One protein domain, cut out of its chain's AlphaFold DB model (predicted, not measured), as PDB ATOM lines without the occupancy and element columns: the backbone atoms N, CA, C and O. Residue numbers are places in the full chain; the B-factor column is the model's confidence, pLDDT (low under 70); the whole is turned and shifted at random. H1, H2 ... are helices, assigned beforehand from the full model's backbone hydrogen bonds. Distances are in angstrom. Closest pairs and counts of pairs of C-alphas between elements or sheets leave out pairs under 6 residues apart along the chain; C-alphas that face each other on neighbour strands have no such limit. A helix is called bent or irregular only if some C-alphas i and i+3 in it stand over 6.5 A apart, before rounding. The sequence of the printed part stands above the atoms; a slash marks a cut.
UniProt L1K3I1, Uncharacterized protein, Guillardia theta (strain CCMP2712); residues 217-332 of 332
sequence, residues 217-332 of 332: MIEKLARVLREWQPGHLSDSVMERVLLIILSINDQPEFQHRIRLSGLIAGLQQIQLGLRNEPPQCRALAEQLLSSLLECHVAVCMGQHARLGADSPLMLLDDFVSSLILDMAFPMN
ATOM      1  N   MET A 217       2.451  -4.274 -16.627       96.31
ATOM      2  CA  MET A 217       2.672  -3.646 -17.932       96.31
ATOM      3  C   MET A 217       1.416  -3.726 -18.811       96.31
ATOM      4  O   MET A 217       1.022  -2.722 -19.395       96.31
ATOM      5  N   ILE A 218       0.759  -4.887 -18.869       95.81
ATOM      6  CA  ILE A 218      -0.412  -5.135 -19.725       95.81
ATOM      7  C   ILE A 218      -1.525  -4.112 -19.444       95.81
ATOM      8  O   ILE A 218      -2.035  -3.468 -20.361       95.81
ATOM      9  N   GLU A 219      -1.861  -3.897 -18.175       94.75
ATOM     10  CA  GLU A 219      -2.907  -2.971 -17.745       94.75
ATOM     11  C   GLU A 219      -2.529  -1.512 -18.048       94.75
ATOM     12  O   GLU A 219      -3.380  -0.704 -18.429       94.75
ATOM     13  N   LYS A 220      -1.237  -1.169 -17.942       95.75
ATOM     14  CA  LYS A 220      -0.732   0.153 -18.339       95.75
ATOM     15  C   LYS A 220      -0.843   0.365 -19.850       95.75
ATOM     16  O   LYS A 220      -1.268   1.441 -20.260       95.75
ATOM     17  N   LEU A 221      -0.531  -0.637 -20.675       96.00
ATOM     18  CA  LEU A 221      -0.687  -0.554 -22.135       96.00
ATOM     19  C   LEU A 221      -2.164  -0.450 -22.536       96.00
ATOM     20  O   LEU A 221      -2.503   0.374 -23.382       96.00
ATOM     21  N   ALA A 222      -3.055  -1.201 -21.878       94.19
ATOM     22  CA  ALA A 222      -4.502  -1.088 -22.078       94.19
ATOM     23  C   ALA A 222      -4.994   0.343 -21.841       94.19
ATOM     24  O   ALA A 222      -5.811   0.873 -22.597       94.19
ATOM     25  N   ARG A 223      -4.465   0.988 -20.796       93.38
ATOM     26  CA  ARG A 223      -4.748   2.389 -20.502       93.38
ATOM     27  C   ARG A 223      -4.196   3.326 -21.576       93.38
ATOM     28  O   ARG A 223      -4.941   4.196 -22.015       93.38
ATOM     29  N   VAL A 224      -2.959   3.118 -22.044       92.81
ATOM     30  CA  VAL A 224      -2.385   3.909 -23.152       92.81
ATOM     31  C   VAL A 224      -3.296   3.857 -24.377       92.81
ATOM     32  O   VAL A 224      -3.638   4.905 -24.913       92.81
ATOM     33  N   LEU A 225      -3.726   2.665 -24.803       91.62
ATOM     34  CA  LEU A 225      -4.573   2.518 -25.992       91.62
ATOM     35  C   LEU A 225      -5.937   3.198 -25.833       91.62
ATOM     36  O   LEU A 225      -6.456   3.769 -26.792       91.62
ATOM     37  N   ARG A 226      -6.511   3.156 -24.626       89.25
ATOM     38  CA  ARG A 226      -7.806   3.772 -24.308       89.25
ATOM     39  C   ARG A 226      -7.739   5.297 -24.285       89.25
ATOM     40  O   ARG A 226      -8.646   5.954 -24.781       89.25
ATOM     41  N   GLU A 227      -6.684   5.845 -23.692       87.75
ATOM     42  CA  GLU A 227      -6.494   7.292 -23.532       87.75
ATOM     43  C   GLU A 227      -5.836   7.942 -24.756       87.75
ATOM     44  O   GLU A 227      -5.743   9.166 -24.818       87.75
ATOM     45  N   TRP A 228      -5.399   7.145 -25.735       87.19
ATOM     46  CA  TRP A 228      -4.752   7.638 -26.946       87.19
ATOM     47  C   TRP A 228      -5.628   8.640 -27.706       87.19
ATOM     48  O   TRP A 228      -6.825   8.413 -27.921       87.19
ATOM     49  N   GLN A 229      -4.991   9.729 -28.135       81.25
ATOM     50  CA  GLN A 229      -5.563  10.796 -28.951       81.25
ATOM     51  C   GLN A 229      -4.605  11.138 -30.102       81.25
ATOM     52  O   GLN A 229      -3.387  11.057 -29.906       81.25
ATOM     53  N   PRO A 230      -5.122  11.573 -31.265       78.75
ATOM     54  CA  PRO A 230      -4.294  12.047 -32.372       78.75
ATOM     55  C   PRO A 230      -3.480  13.289 -31.984       78.75
ATOM     56  O   PRO A 230      -4.008  14.210 -31.357       78.75
ATOM     57  N   GLY A 231      -2.204  13.349 -32.370       73.25
ATOM     58  CA  GLY A 231      -1.346  14.506 -32.115       73.25
ATOM     59  C   GLY A 231       0.130  14.268 -32.444       73.25
ATOM     60  O   GLY A 231       0.524  13.224 -32.956       73.25
ATOM     61  N   HIS A 232       0.991  15.240 -32.138       57.75
ATOM     62  CA  HIS A 232       2.426  15.099 -32.395       57.75
ATOM     63  C   HIS A 232       3.013  13.933 -31.567       57.75
ATOM     64  O   HIS A 232       2.986  13.975 -30.337       57.75
ATOM     65  N   LEU A 233       3.560  12.915 -32.251       63.28
ATOM     66  CA  LEU A 233       4.133  11.662 -31.708       63.28
ATOM     67  C   LEU A 233       3.133  10.632 -31.166       63.28
ATOM     68  O   LEU A 233       3.560   9.627 -30.595       63.28
ATOM     69  N   SER A 234       1.826  10.823 -31.362       73.81
ATOM     70  CA  SER A 234       0.821   9.812 -30.999       73.81
ATOM     71  C   SER A 234       1.055   8.490 -31.737       73.81
ATOM     72  O   SER A 234       0.885   7.412 -31.165       73.81
ATOM     73  N   ASP A 235       1.502   8.578 -32.987       81.56
ATOM     74  CA  ASP A 235       1.583   7.443 -33.904       81.56
ATOM     75  C   ASP A 235       2.768   6.536 -33.578       81.56
ATOM     76  O   ASP A 235       2.607   5.325 -33.445       81.56
ATOM     77  N   SER A 236       3.943   7.126 -33.339       85.44
ATOM     78  CA  SER A 236       5.132   6.374 -32.937       85.44
ATOM     79  C   SER A 236       4.967   5.749 -31.552       85.44
ATOM     80  O   SER A 236       5.433   4.635 -31.324       85.44
ATOM     81  N   VAL A 237       4.268   6.414 -30.625       89.88
ATOM     82  CA  VAL A 237       3.918   5.827 -29.322       89.88
ATOM     83  C   VAL A 237       3.011   4.617 -29.500       89.88
ATOM     84  O   VAL A 237       3.273   3.577 -28.901       89.88
ATOM     85  N   MET A 238       1.967   4.735 -30.320       91.50
ATOM     86  CA  MET A 238       1.023   3.646 -30.555       91.50
ATOM     87  C   MET A 238       1.699   2.447 -31.214       91.50
ATOM     88  O   MET A 238       1.541   1.331 -30.728       91.50
ATOM     89  N   GLU A 239       2.513   2.671 -32.245       92.50
ATOM     90  CA  GLU A 239       3.284   1.609 -32.892       92.50
ATOM     91  C   GLU A 239       4.148   0.853 -31.872       92.50
ATOM     92  O   GLU A 239       4.110  -0.374 -31.794       92.50
ATOM     93  N   ARG A 240       4.856   1.578 -31.000       94.81
ATOM     94  CA  ARG A 240       5.695   0.982 -29.950       94.81
ATOM     95  C   ARG A 240       4.877   0.219 -28.908       94.81
ATOM     96  O   ARG A 240       5.323  -0.832 -28.461       94.81
ATOM     97  N   VAL A 241       3.691   0.704 -28.540       95.75
ATOM     98  CA  VAL A 241       2.766  -0.022 -27.654       95.75
ATOM     99  C   VAL A 241       2.319  -1.333 -28.291       95.75
ATOM    100  O   VAL A 241       2.365  -2.367 -27.626       95.75
ATOM    101  N   LEU A 242       1.941  -1.318 -29.571       95.94
ATOM    102  CA  LEU A 242       1.545  -2.524 -30.298       95.94
ATOM    103  C   LEU A 242       2.702  -3.529 -30.391       95.94
ATOM    104  O   LEU A 242       2.480  -4.718 -30.186       95.94
ATOM    105  N   LEU A 243       3.940  -3.067 -30.594       95.12
ATOM    106  CA  LEU A 243       5.132  -3.925 -30.573       95.12
ATOM    107  C   LEU A 243       5.401  -4.545 -29.192       95.12
ATOM    108  O   LEU A 243       5.796  -5.712 -29.115       95.12
ATOM    109  N   ILE A 244       5.163  -3.807 -28.101       96.69
ATOM    110  CA  ILE A 244       5.246  -4.369 -26.742       96.69
ATOM    111  C   ILE A 244       4.191  -5.466 -26.567       96.69
ATOM    112  O   ILE A 244       4.517  -6.555 -26.097       96.69
ATOM    113  N   ILE A 245       2.941  -5.201 -26.966       96.50
ATOM    114  CA  ILE A 245       1.842  -6.175 -26.864       96.50
ATOM    115  C   ILE A 245       2.166  -7.424 -27.682       96.50
ATOM    116  O   ILE A 245       2.022  -8.525 -27.164       96.50
ATOM    117  N   LEU A 246       2.657  -7.262 -28.912       94.50
ATOM    118  CA  LEU A 246       3.074  -8.369 -29.773       94.50
ATOM    119  C   LEU A 246       4.168  -9.216 -29.126       94.50
ATOM    120  O   LEU A 246       4.057 -10.437 -29.109       94.50
ATOM    121  N   SER A 247       5.176  -8.569 -28.537       94.00
ATOM    122  CA  SER A 247       6.272  -9.267 -27.860       94.00
ATOM    123  C   SER A 247       5.775 -10.102 -26.677       94.00
ATOM    124  O   SER A 247       6.240 -11.220 -26.488       94.00
ATOM    125  N   ILE A 248       4.829  -9.577 -25.887       94.06
ATOM    126  CA  ILE A 248       4.246 -10.283 -24.733       94.06
ATOM    127  C   ILE A 248       3.272 -11.383 -25.192       94.06
ATOM    128  O   ILE A 248       3.234 -12.452 -24.592       94.06
ATOM    129  N   ASN A 249       2.498 -11.144 -26.256       91.75
ATOM    130  CA  ASN A 249       1.510 -12.088 -26.792       91.75
ATOM    131  C   ASN A 249       2.134 -13.365 -27.385       91.75
ATOM    132  O   ASN A 249       1.450 -14.383 -27.475       91.75
ATOM    133  N   ASP A 250       3.418 -13.316 -27.757       88.38
ATOM    134  CA  ASP A 250       4.194 -14.481 -28.211       88.38
ATOM    135  C   ASP A 250       4.248 -15.601 -27.150       88.38
ATOM    136  O   ASP A 250       4.462 -16.761 -27.486       88.38
ATOM    137  N   GLN A 251       4.011 -15.278 -25.870       86.50
ATOM    138  CA  GLN A 251       3.942 -16.253 -24.780       86.50
ATOM    139  C   GLN A 251       2.480 -16.635 -24.465       86.50
ATOM    140  O   GLN A 251       1.718 -15.790 -23.974       86.50
ATOM    141  N   PRO A 252       2.070 -17.905 -24.671       83.75
ATOM    142  CA  PRO A 252       0.697 -18.356 -24.424       83.75
ATOM    143  C   PRO A 252       0.202 -18.102 -22.994       83.75
ATOM    144  O   PRO A 252      -0.950 -17.721 -22.789       83.75
ATOM    145  N   GLU A 253       1.092 -18.233 -22.008       85.88
ATOM    146  CA  GLU A 253       0.808 -18.020 -20.582       85.88
ATOM    147  C   GLU A 253       0.306 -16.601 -20.254       85.88
ATOM    148  O   GLU A 253      -0.455 -16.410 -19.305       85.88
ATOM    149  N   PHE A 254       0.656 -15.591 -21.058       89.25
ATOM    150  CA  PHE A 254       0.219 -14.210 -20.822       89.25
ATOM    151  C   PHE A 254      -1.075 -13.849 -21.548       89.25
ATOM    152  O   PHE A 254      -1.706 -12.843 -21.203       89.25
ATOM    153  N   GLN A 255      -1.519 -14.661 -22.512       85.12
ATOM    154  CA  GLN A 255      -2.700 -14.361 -23.323       85.12
ATOM    155  C   GLN A 255      -3.967 -14.233 -22.477       85.12
ATOM    156  O   GLN A 255      -4.774 -13.331 -22.710       85.12
ATOM    157  N   HIS A 256      -4.124 -15.071 -21.448       81.94
ATOM    158  CA  HIS A 256      -5.259 -14.976 -20.528       81.94
ATOM    159  C   HIS A 256      -5.329 -13.594 -19.858       81.94
ATOM    160  O   HIS A 256      -6.372 -12.937 -19.852       81.94
ATOM    161  N   ARG A 257      -4.191 -13.091 -19.370       87.12
ATOM    162  CA  ARG A 257      -4.120 -11.772 -18.734       87.12
ATOM    163  C   ARG A 257      -4.328 -10.632 -19.731       87.12
ATOM    164  O   ARG A 257      -5.002  -9.656 -19.404       87.12
ATOM    165  N   ILE A 258      -3.820 -10.768 -20.958       89.12
ATOM    166  CA  ILE A 258      -4.101  -9.824 -22.051       89.12
ATOM    167  C   ILE A 258      -5.616  -9.720 -22.287       89.12
ATOM    168  O   ILE A 258      -6.141  -8.604 -22.309       89.12
ATOM    169  N   ARG A 259      -6.331 -10.851 -22.370       84.12
ATOM    170  CA  ARG A 259      -7.794 -10.886 -22.562       84.12
ATOM    171  C   ARG A 259      -8.551 -10.160 -21.440       84.12
ATOM    172  O   ARG A 259      -9.469  -9.396 -21.730       84.12
ATOM    173  N   LEU A 260      -8.134 -10.319 -20.182       84.81
ATOM    174  CA  LEU A 260      -8.801  -9.701 -19.023       84.81
ATOM    175  C   LEU A 260      -8.460  -8.217 -18.798       84.81
ATOM    176  O   LEU A 260      -9.193  -7.508 -18.113       84.81
ATOM    177  N   SER A 261      -7.369  -7.718 -19.380       87.19
ATOM    178  CA  SER A 261      -6.870  -6.352 -19.144       87.19
ATOM    179  C   SER A 261      -7.667  -5.226 -19.820       87.19
ATOM    180  O   SER A 261      -7.417  -4.043 -19.572       87.19
ATOM    181  N   GLY A 262      -8.594  -5.568 -20.719       86.06
ATOM    182  CA  GLY A 262      -9.272  -4.605 -21.590       86.06
ATOM    183  C   GLY A 262      -8.464  -4.185 -22.827       86.06
ATOM    184  O   GLY A 262      -8.901  -3.286 -23.547       86.06
ATOM    185  N   LEU A 263      -7.320  -4.829 -23.111       91.88
ATOM    186  CA  LEU A 263      -6.536  -4.591 -24.333       91.88
ATOM    187  C   LEU A 263      -7.330  -4.866 -25.614       91.88
ATOM    188  O   LEU A 263      -7.214  -4.093 -26.560       91.88
ATOM    189  N   ILE A 264      -8.168  -5.911 -25.636       90.25
ATOM    190  CA  ILE A 264      -8.968  -6.285 -26.818       90.25
ATOM    191  C   ILE A 264      -9.837  -5.119 -27.290       90.25
ATOM    192  O   ILE A 264      -9.823  -4.785 -28.471       90.25
ATOM    193  N   ALA A 265     -10.540  -4.452 -26.370       87.88
ATOM    194  CA  ALA A 265     -11.387  -3.312 -26.712       87.88
ATOM    195  C   ALA A 265     -10.569  -2.154 -27.312       87.88
ATOM    196  O   ALA A 265     -10.997  -1.528 -28.279       87.88
ATOM    197  N   GLY A 266      -9.370  -1.895 -26.777       90.00
ATOM    198  CA  GLY A 266      -8.451  -0.895 -27.327       90.00
ATOM    199  C   GLY A 266      -7.946  -1.261 -28.726       90.00
ATOM    200  O   GLY A 266      -7.952  -0.419 -29.620       90.00
ATOM    201  N   LEU A 267      -7.564  -2.524 -28.942       93.38
ATOM    202  CA  LEU A 267      -7.116  -3.025 -30.243       93.38
ATOM    203  C   LEU A 267      -8.230  -2.953 -31.299       93.38
ATOM    204  O   LEU A 267      -7.963  -2.557 -32.429       93.38
ATOM    205  N   GLN A 268      -9.476  -3.266 -30.934       92.12
ATOM    206  CA  GLN A 268     -10.630  -3.161 -31.838       92.12
ATOM    207  C   GLN A 268     -10.865  -1.719 -32.298       92.12
ATOM    208  O   GLN A 268     -11.106  -1.482 -33.480       92.12
ATOM    209  N   GLN A 269     -10.746  -0.742 -31.391       90.38
ATOM    210  CA  GLN A 269     -10.859   0.674 -31.759       90.38
ATOM    211  C   GLN A 269      -9.790   1.080 -32.780       90.38
ATOM    212  O   GLN A 269     -10.112   1.753 -33.759       90.38
ATOM    213  N   ILE A 270      -8.550   0.616 -32.580       92.69
ATOM    214  CA  ILE A 270      -7.429   0.879 -33.491       92.69
ATOM    215  C   ILE A 270      -7.678   0.225 -34.845       92.69
ATOM    216  O   ILE A 270      -7.611   0.911 -35.855       92.69
ATOM    217  N   GLN A 271      -8.014  -1.067 -34.894       94.12
ATOM    218  CA  GLN A 271      -8.298  -1.788 -36.141       94.12
ATOM    219  C   GLN A 271      -9.355  -1.059 -36.992       94.12
ATOM    220  O   GLN A 271      -9.173  -0.839 -38.198       94.12
ATOM    221  N   LEU A 272     -10.443  -0.631 -36.346       92.00
ATOM    222  CA  LEU A 272     -11.544   0.091 -36.980       92.00
ATOM    223  C   LEU A 272     -11.161   1.511 -37.429       92.00
ATOM    224  O   LEU A 272     -11.860   2.085 -38.260       92.00
ATOM    225  N   GLY A 273     -10.050   2.065 -36.936       90.19
ATOM    226  CA  GLY A 273      -9.583   3.400 -37.301       90.19
ATOM    227  C   GLY A 273     -10.494   4.514 -36.779       90.19
ATOM    228  O   GLY A 273     -10.614   5.554 -37.427       90.19
ATOM    229  N   LEU A 274     -11.180   4.295 -35.649       86.94
ATOM    230  CA  LEU A 274     -12.228   5.198 -35.150       86.94
ATOM    231  C   LEU A 274     -11.716   6.596 -34.783       86.94
ATOM    232  O   LEU A 274     -12.511   7.530 -34.684       86.94
ATOM    233  N   ARG A 275     -10.407   6.747 -34.562       87.94
ATOM    234  CA  ARG A 275      -9.764   8.007 -34.173       87.94
ATOM    235  C   ARG A 275      -8.745   8.476 -35.214       87.94
ATOM    236  O   ARG A 275      -7.930   9.336 -34.903       87.94
ATOM    237  N   ASN A 276      -8.811   7.961 -36.443       87.75
ATOM    238  CA  ASN A 276      -7.839   8.200 -37.520       87.75
ATOM    239  C   ASN A 276      -6.455   7.587 -37.252       87.75
ATOM    240  O   ASN A 276      -5.426   8.200 -37.530       87.75
ATOM    241  N   GLU A 277      -6.419   6.369 -36.711       90.81
ATOM    242  CA  GLU A 277      -5.179   5.629 -36.500       90.81
ATOM    243  C   GLU A 277      -4.432   5.337 -37.828       90.81
ATOM    244  O   GLU A 277      -5.068   5.004 -38.837       90.81
ATOM    245  N   PRO A 278      -3.082   5.386 -37.851       90.31
ATOM    246  CA  PRO A 278      -2.283   5.107 -39.043       90.31
ATOM    247  C   PRO A 278      -2.495   3.687 -39.589       90.31
ATOM    248  O   PRO A 278      -2.556   2.742 -38.795       90.31
ATOM    249  N   PRO A 279      -2.494   3.481 -40.921       92.38
ATOM    250  CA  PRO A 279      -2.737   2.170 -41.534       92.38
ATOM    251  C   PRO A 279      -1.854   1.039 -40.991       92.38
ATOM    252  O   PRO A 279      -2.343  -0.063 -40.759       92.38
ATOM    253  N   GLN A 280      -0.576   1.320 -40.714       92.81
ATOM    254  CA  GLN A 280       0.354   0.345 -40.131       92.81
ATOM    255  C   GLN A 280      -0.067  -0.124 -38.729       92.81
ATOM    256  O   GLN A 280       0.010  -1.311 -38.421       92.81
ATOM    257  N   CYS A 281      -0.579   0.783 -37.892       93.69
ATOM    258  CA  CYS A 281      -1.074   0.449 -36.557       93.69
ATOM    259  C   CYS A 281      -2.372  -0.359 -36.640       93.69
ATOM    260  O   CYS A 281      -2.568  -1.286 -35.857       93.69
ATOM    261  N   ARG A 282      -3.235  -0.049 -37.616       95.06
ATOM    262  CA  ARG A 282      -4.472  -0.800 -37.872       95.06
ATOM    263  C   ARG A 282      -4.182  -2.246 -38.268       95.06
ATOM    264  O   ARG A 282      -4.776  -3.152 -37.692       95.06
ATOM    265  N   ALA A 283      -3.233  -2.453 -39.181       94.81
ATOM    266  CA  ALA A 283      -2.807  -3.783 -39.619       94.81
ATOM    267  C   ALA A 283      -2.178  -4.600 -38.474       94.81
ATOM    268  O   ALA A 283      -2.505  -5.771 -38.293       94.81
ATOM    269  N   LEU A 284      -1.324  -3.976 -37.652       94.50
ATOM    270  CA  LEU A 284      -0.758  -4.626 -36.464       94.50
ATOM    271  C   LEU A 284      -1.838  -4.995 -35.435       94.50
ATOM    272  O   LEU A 284      -1.792  -6.078 -34.853       94.50
ATOM    273  N   ALA A 285      -2.820  -4.117 -35.213       95.19
ATOM    274  CA  ALA A 285      -3.933  -4.396 -34.311       95.19
ATOM    275  C   ALA A 285      -4.818  -5.542 -34.822       95.19
ATOM    276  O   ALA A 285      -5.219  -6.388 -34.029       95.19
ATOM    277  N   GLU A 286      -5.079  -5.606 -36.130       94.38
ATOM    278  CA  GLU A 286      -5.788  -6.721 -36.765       94.38
ATOM    279  C   GLU A 286      -5.057  -8.049 -36.550       94.38
ATOM    280  O   GLU A 286      -5.659  -8.996 -36.052       94.38
ATOM    281  N   GLN A 287      -3.750  -8.098 -36.823       93.06
ATOM    282  CA  GLN A 287      -2.935  -9.295 -36.597       93.06
ATOM    283  C   GLN A 287      -2.986  -9.761 -35.133       93.06
ATOM    284  O   GLN A 287      -3.162 -10.950 -34.857       93.06
ATOM    285  N   LEU A 288      -2.846  -8.825 -34.186       93.12
ATOM    286  CA  LEU A 288      -2.930  -9.118 -32.754       93.12
ATOM    287  C   LEU A 288      -4.308  -9.651 -32.361       93.12
ATOM    288  O   LEU A 288      -4.397 -10.604 -31.590       93.12
ATOM    289  N   LEU A 289      -5.379  -9.052 -32.885       91.88
ATOM    290  CA  LEU A 289      -6.743  -9.498 -32.619       91.88
ATOM    291  C   LEU A 289      -7.000 -10.888 -33.179       91.88
ATOM    292  O   LEU A 289      -7.556 -11.706 -32.455       91.88
ATOM    293  N   SER A 290      -6.570 -11.184 -34.407       88.75
ATOM    294  CA  SER A 290      -6.686 -12.529 -34.974       88.75
ATOM    295  C   SER A 290      -6.033 -13.562 -34.058       88.75
ATOM    296  O   SER A 290      -6.706 -14.488 -33.615       88.75
ATOM    297  N   SER A 291      -4.785 -13.328 -33.641       87.06
ATOM    298  CA  SER A 291      -4.076 -14.225 -32.718       87.06
ATOM    299  C   SER A 291      -4.778 -14.371 -31.359       87.06
ATOM    300  O   SER A 291      -4.924 -15.477 -30.843       87.06
ATOM    301  N   LEU A 292      -5.252 -13.270 -30.769       85.75
ATOM    302  CA  LEU A 292      -5.899 -13.291 -29.453       85.75
ATOM    303  C   LEU A 292      -7.287 -13.945 -29.473       85.75
ATOM    304  O   LEU A 292      -7.692 -14.535 -28.462       85.75
ATOM    305  N   LEU A 293      -8.008 -13.819 -30.594       81.50
ATOM    306  CA  LEU A 293      -9.382 -14.289 -30.775       81.50
ATOM    307  C   LEU A 293      -9.480 -15.702 -31.367       81.50
ATOM    308  O   LEU A 293     -10.507 -16.349 -31.169       81.50
ATOM    309  N   GLU A 294      -8.437 -16.216 -32.026       74.44
ATOM    310  CA  GLU A 294      -8.386 -17.591 -32.554       74.44
ATOM    311  C   GLU A 294      -8.728 -18.643 -31.482       74.44
ATOM    312  O   GLU A 294      -9.517 -19.558 -31.732       74.44
ATOM    313  N   CYS A 295      -8.253 -18.462 -30.245       62.81
ATOM    314  CA  CYS A 295      -8.587 -19.344 -29.122       62.81
ATOM    315  C   CYS A 295     -10.088 -19.353 -28.778       62.81
ATOM    316  O   CYS A 295     -10.624 -20.383 -28.372       62.81
ATOM    317  N   HIS A 296     -10.793 -18.232 -28.955       62.69
ATOM    318  CA  HIS A 296     -12.232 -18.158 -28.690       62.69
ATOM    319  C   HIS A 296     -13.054 -18.853 -29.773       62.69
ATOM    320  O   HIS A 296     -14.106 -19.406 -29.466       62.69
ATOM    321  N   VAL A 297     -12.573 -18.886 -31.020       60.78
ATOM    322  CA  VAL A 297     -13.223 -19.652 -32.091       60.78
ATOM    323  C   VAL A 297     -13.158 -21.145 -31.785       60.78
ATOM    324  O   VAL A 297     -14.179 -21.816 -31.897       60.78
ATOM    325  N   ALA A 298     -12.014 -21.649 -31.310       61.38
ATOM    326  CA  ALA A 298     -11.886 -23.045 -30.891       61.38
ATOM    327  C   ALA A 298     -12.879 -23.403 -29.768       61.38
ATOM    328  O   ALA A 298     -13.582 -24.407 -29.873       61.38
ATOM    329  N   VAL A 299     -13.021 -22.546 -28.748       61.66
ATOM    330  CA  VAL A 299     -14.001 -22.730 -27.655       61.66
ATOM    331  C   VAL A 299     -15.437 -22.684 -28.166       61.66
ATOM    332  O   VAL A 299     -16.225 -23.577 -27.866       61.66
ATOM    333  N   CYS A 300     -15.781 -21.675 -28.969       62.38
ATOM    334  CA  CYS A 300     -17.113 -21.554 -29.554       62.38
ATOM    335  C   CYS A 300     -17.449 -22.760 -30.441       62.38
ATOM    336  O   CYS A 300     -18.590 -23.208 -30.438       62.38
ATOM    337  N   MET A 301     -16.474 -23.317 -31.167       64.50
ATOM    338  CA  MET A 301     -16.647 -24.548 -31.944       64.50
ATOM    339  C   MET A 301     -16.828 -25.778 -31.045       64.50
ATOM    340  O   MET A 301     -17.703 -26.594 -31.332       64.50
ATOM    341  N   GLY A 302     -16.079 -25.876 -29.942       60.81
ATOM    342  CA  GLY A 302     -16.201 -26.939 -28.935       60.81
ATOM    343  C   GLY A 302     -17.528 -26.941 -28.169       60.81
ATOM    344  O   GLY A 302     -17.970 -27.991 -27.715       60.81
ATOM    345  N   GLN A 303     -18.202 -25.792 -28.078       61.50
ATOM    346  CA  GLN A 303     -19.525 -25.641 -27.449       61.50
ATOM    347  C   GLN A 303     -20.682 -25.621 -28.459       61.50
ATOM    348  O   GLN A 303     -21.853 -25.542 -28.093       61.50
ATOM    349  N   HIS A 304     -20.392 -25.650 -29.761       66.19
ATOM    350  CA  HIS A 304     -21.427 -25.528 -30.776       66.19
ATOM    351  C   HIS A 304     -22.210 -26.839 -30.916       66.19
ATOM    352  O   HIS A 304     -21.638 -27.864 -31.273       66.19
ATOM    353  N   ALA A 305     -23.541 -26.800 -30.797       66.81
ATOM    354  CA  ALA A 305     -24.426 -27.977 -30.851       66.81
ATOM    355  C   ALA A 305     -24.370 -28.815 -32.151       66.81
ATOM    356  O   ALA A 305     -25.052 -29.825 -32.272       66.81
ATOM    357  N   ARG A 306     -23.608 -28.396 -33.169       67.00
ATOM    358  CA  ARG A 306     -23.317 -29.217 -34.362       67.00
ATOM    359  C   ARG A 306     -21.889 -29.761 -34.420       67.00
ATOM    360  O   ARG A 306     -21.674 -30.742 -35.121       67.00
ATOM    361  N   LEU A 307     -20.926 -29.131 -33.746       63.59
ATOM    362  CA  LEU A 307     -19.486 -29.394 -33.915       63.59
ATOM    363  C   LEU A 307     -18.757 -29.735 -32.604       63.59
ATOM    364  O   LEU A 307     -17.652 -30.255 -32.667       63.59
ATOM    365  N   GLY A 308     -19.370 -29.457 -31.456       69.44
ATOM    366  CA  GLY A 308     -18.798 -29.569 -30.118       69.44
ATOM    367  C   GLY A 308     -19.163 -30.841 -29.353       69.44
ATOM    368  O   GLY A 308     -19.755 -31.757 -29.928       69.44
ATOM    369  N   ALA A 309     -18.869 -30.857 -28.049       63.09
ATOM    370  CA  ALA A 309     -19.261 -31.937 -27.127       63.09
ATOM    371  C   ALA A 309     -20.779 -32.128 -27.056       63.09
ATOM    372  O   ALA A 309     -21.280 -33.250 -27.057       63.09
ATOM    373  N   ASP A 310     -21.523 -31.024 -27.135       65.06
ATOM    374  CA  ASP A 310     -22.986 -31.029 -27.191       65.06
ATOM    375  C   ASP A 310     -23.540 -31.403 -28.581       65.06
ATOM    376  O   ASP A 310     -24.748 -31.326 -28.823       65.06
ATOM    377  N   SER A 311     -22.681 -31.773 -29.539       70.31
ATOM    378  CA  SER A 311     -23.135 -32.228 -30.848       70.31
ATOM    379  C   SER A 311     -23.808 -33.596 -30.742       70.31
ATOM    380  O   SER A 311     -23.217 -34.525 -30.191       70.31
ATOM    381  N   PRO A 312     -24.974 -33.809 -31.381       65.06
ATOM    382  CA  PRO A 312     -25.565 -35.142 -31.495       65.06
ATOM    383  C   PRO A 312     -24.688 -36.106 -32.313       65.06
ATOM    384  O   PRO A 312     -24.946 -37.305 -32.332       65.06
ATOM    385  N   LEU A 313     -23.664 -35.583 -33.000       67.00
ATOM    386  CA  LEU A 313     -22.654 -36.355 -33.719       67.00
ATOM    387  C   LEU A 313     -21.403 -36.649 -32.868       67.00
ATOM    388  O   LEU A 313     -20.531 -37.363 -33.352       67.00
ATOM    389  N   MET A 314     -21.303 -36.091 -31.650       62.38
ATOM    390  CA  MET A 314     -20.160 -36.204 -30.726       62.38
ATOM    391  C   MET A 314     -18.800 -36.022 -31.418       62.38
ATOM    392  O   MET A 314     -17.906 -36.857 -31.316       62.38
ATOM    393  N   LEU A 315     -18.665 -34.941 -32.192       64.81
ATOM    394  CA  LEU A 315     -17.482 -34.709 -33.030       64.81
ATOM    395  C   LEU A 315     -16.248 -34.259 -32.235       64.81
ATOM    396  O   LEU A 315     -15.132 -34.383 -32.735       64.81
ATOM    397  N   LEU A 316     -16.441 -33.755 -31.017       67.38
ATOM    398  CA  LEU A 316     -15.390 -33.452 -30.053       67.38
ATOM    399  C   LEU A 316     -15.807 -34.098 -28.731       67.38
ATOM    400  O   LEU A 316     -16.915 -33.849 -28.272       67.38
ATOM    401  N   ASP A 317     -14.970 -34.955 -28.147       71.00
ATOM    402  CA  ASP A 317     -15.266 -35.541 -26.836       71.00
ATOM    403  C   ASP A 317     -14.959 -34.546 -25.697       71.00
ATOM    404  O   ASP A 317     -14.385 -33.469 -25.912       71.00
ATOM    405  N   ASP A 318     -15.367 -34.893 -24.474       70.00
ATOM    406  CA  ASP A 318     -15.149 -34.059 -23.286       70.00
ATOM    407  C   ASP A 318     -13.661 -33.805 -23.025       70.00
ATOM    408  O   ASP A 318     -13.295 -32.733 -22.553       70.00
ATOM    409  N   PHE A 319     -12.786 -34.757 -23.369       71.00
ATOM    410  CA  PHE A 319     -11.345 -34.604 -23.200       71.00
ATOM    411  C   PHE A 319     -10.787 -33.548 -24.156       71.00
ATOM    412  O   PHE A 319     -10.090 -32.638 -23.716       71.00
ATOM    413  N   VAL A 320     -11.130 -33.610 -25.446       66.75
ATOM    414  CA  VAL A 320     -10.730 -32.619 -26.452       66.75
ATOM    415  C   VAL A 320     -11.356 -31.258 -26.152       66.75
ATOM    416  O   VAL A 320     -10.696 -30.237 -26.321       66.75
ATOM    417  N   SER A 321     -12.593 -31.222 -25.657       68.88
ATOM    418  CA  SER A 321     -13.260 -29.978 -25.256       68.88
ATOM    419  C   SER A 321     -12.612 -29.352 -24.021       68.88
ATOM    420  O   SER A 321     -12.365 -28.147 -24.018       68.88
ATOM    421  N   SER A 322     -12.249 -30.154 -23.014       67.56
ATOM    422  CA  SER A 322     -11.413 -29.710 -21.894       67.56
ATOM    423  C   SER A 322     -10.053 -29.226 -22.376       67.56
ATOM    424  O   SER A 322      -9.618 -28.176 -21.935       67.56
ATOM    425  N   LEU A 323      -9.422 -29.902 -23.340       65.69
ATOM    426  CA  LEU A 323      -8.142 -29.469 -23.901       65.69
ATOM    427  C   LEU A 323      -8.265 -28.130 -24.644       65.69
ATOM    428  O   LEU A 323      -7.402 -27.272 -24.514       65.69
ATOM    429  N   ILE A 324      -9.350 -27.924 -25.397       67.00
ATOM    430  CA  ILE A 324      -9.671 -26.652 -26.058       67.00
ATOM    431  C   ILE A 324      -9.896 -25.554 -25.016       67.00
ATOM    432  O   ILE A 324      -9.410 -24.439 -25.196       67.00
ATOM    433  N   LEU A 325     -10.619 -25.854 -23.935       65.88
ATOM    434  CA  LEU A 325     -10.851 -24.919 -22.836       65.88
ATOM    435  C   LEU A 325      -9.553 -24.597 -22.088       65.88
ATOM    436  O   LEU A 325      -9.299 -23.422 -21.852       65.88
ATOM    437  N   ASP A 326      -8.705 -25.585 -21.810       64.12
ATOM    438  CA  ASP A 326      -7.395 -25.419 -21.171       64.12
ATOM    439  C   ASP A 326      -6.427 -24.641 -22.074       64.12
ATOM    440  O   ASP A 326      -5.693 -23.771 -21.613       64.12
ATOM    441  N   MET A 327      -6.446 -24.886 -23.387       59.44
ATOM    442  CA  MET A 327      -5.650 -24.130 -24.360       59.44
ATOM    443  C   MET A 327      -6.155 -22.693 -24.540       59.44
ATOM    444  O   MET A 327      -5.363 -21.777 -24.766       59.44
ATOM    445  N   ALA A 328      -7.468 -22.471 -24.469       61.00
ATOM    446  CA  ALA A 328      -8.060 -21.145 -24.626       61.00
ATOM    447  C   ALA A 328      -8.070 -20.325 -23.329       61.00
ATOM    448  O   ALA A 328      -8.063 -19.088 -23.368       61.00
ATOM    449  N   PHE A 329      -8.052 -21.004 -22.188       61.88
ATOM    450  CA  PHE A 329      -8.051 -20.445 -20.846       61.88
ATOM    451  C   PHE A 329      -7.096 -21.256 -19.959       61.88
ATOM    452  O   PHE A 329      -7.572 -21.967 -19.076       61.88
ATOM    453  N   PRO A 330      -5.767 -21.160 -20.159       51.91
ATOM    454  CA  PRO A 330      -4.822 -21.862 -19.298       51.91
ATOM    455  C   PRO A 330      -5.028 -21.379 -17.863       51.91
ATOM    456  O   PRO A 330      -4.727 -20.230 -17.528       51.91
ATOM    457  N   MET A 331      -5.639 -22.233 -17.043       43.25
ATOM    458  CA  MET A 331      -5.813 -21.995 -15.619       43.25
ATOM    459  C   MET A 331      -4.535 -22.458 -14.926       43.25
ATOM    460  O   MET A 331      -4.137 -23.612 -15.073       43.25
ATOM    461  N   ASN A 332      -3.882 -21.530 -14.223       42.56
ATOM    462  CA  ASN A 332      -2.778 -21.840 -13.314       42.56
ATOM    463  C   ASN A 332      -3.269 -22.646 -12.110       42.56
ATOM    464  O   ASN A 332      -4.324 -22.262 -11.550       42.56
TER     465      ASN A 332
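Overview. This is residues 217 to 332 of the 332 residues of an uncharacterized protein of Guillardia theta (strain CCMP2712) (UniProt L1K3I1). A loose four-helix bundle of H1, H2, H4 and H5a, up and down, each running against the one before it, fills one end of a rod; from it H5b and H6 run on as a helical hairpin arm, with the loop of residues 303 to 317 at its tip. H3 is at the end of the bundle towards this arm. The printed part has 116 residues with six named helices, H1 to H6, and no named strand: all helix. It is loose, with a radius of gyration of the C-alphas of 16.8 A and spans of 57 by 28 by 18 A.

Along the chain. H1, residues 217 to 227, begins at C-alpha 217 (2.672, -3.646, -17.932) and is 15.3 A long. H2 is residues 234 to 249, 22.3 A. H3 is residues 252 to 260, 13.9 A, irregular but only just: C-alphas 253 and 256 are 6.8 A apart. H4 is residues 263 to 272, 14.4 A. H5, residues 279 to 302, was assigned as one helix by its hydrogen bonds but is bent, C-alphas 292 and 295 being 6.6 A apart; its arms are H5a, 279 to 292, 19.9 A, and H5b, 295 to 302, 10.8 A, at a steep tilt of 42 degrees. H6, residues 318 to 328, 14.8 A, ends at C-alpha 328 (-8.060, -21.145, -24.626).

Arrangement. H1 and H2, a hairpin, touch through residues 238 to 245 of H2 alone, closest at the C-alphas of Leu 221 and Val 241, 6.5 A. H1 touches H4, closest C-alphas Ala 222 and Leu 263, 4.6 A. H4 and H5a, a hairpin, touch, closest C-alphas Gln 271 and Arg 282, 4.3 A. H2 touches H5a, closest C-alphas Glu 239 and Cys 281, 5.8 A. H2 and H3 only just touch, only at the corner, with 3 pairs of C-alphas within 8 A. H5b and H6, a hairpin, touch at a shallow tilt of 17 degrees, closest C-alphas Cys 295 and Ala 328, 4.9 A. Every O i to N i+4 pair is within hydrogen-bond range in H1, H2, H4, H5a, H5b and H6; in H3, 3 of 5.

Size, cuts and confidence. The C-alphas farthest apart, His 232 and Pro 312, are 57.5 A apart. The printed part has no cut; the link H5 to H6 is long. Mean pLDDT of the printed part is 80.7, with residues 232 to 233, 295 to 310, 312 to 316 and 320 to 332 under 70.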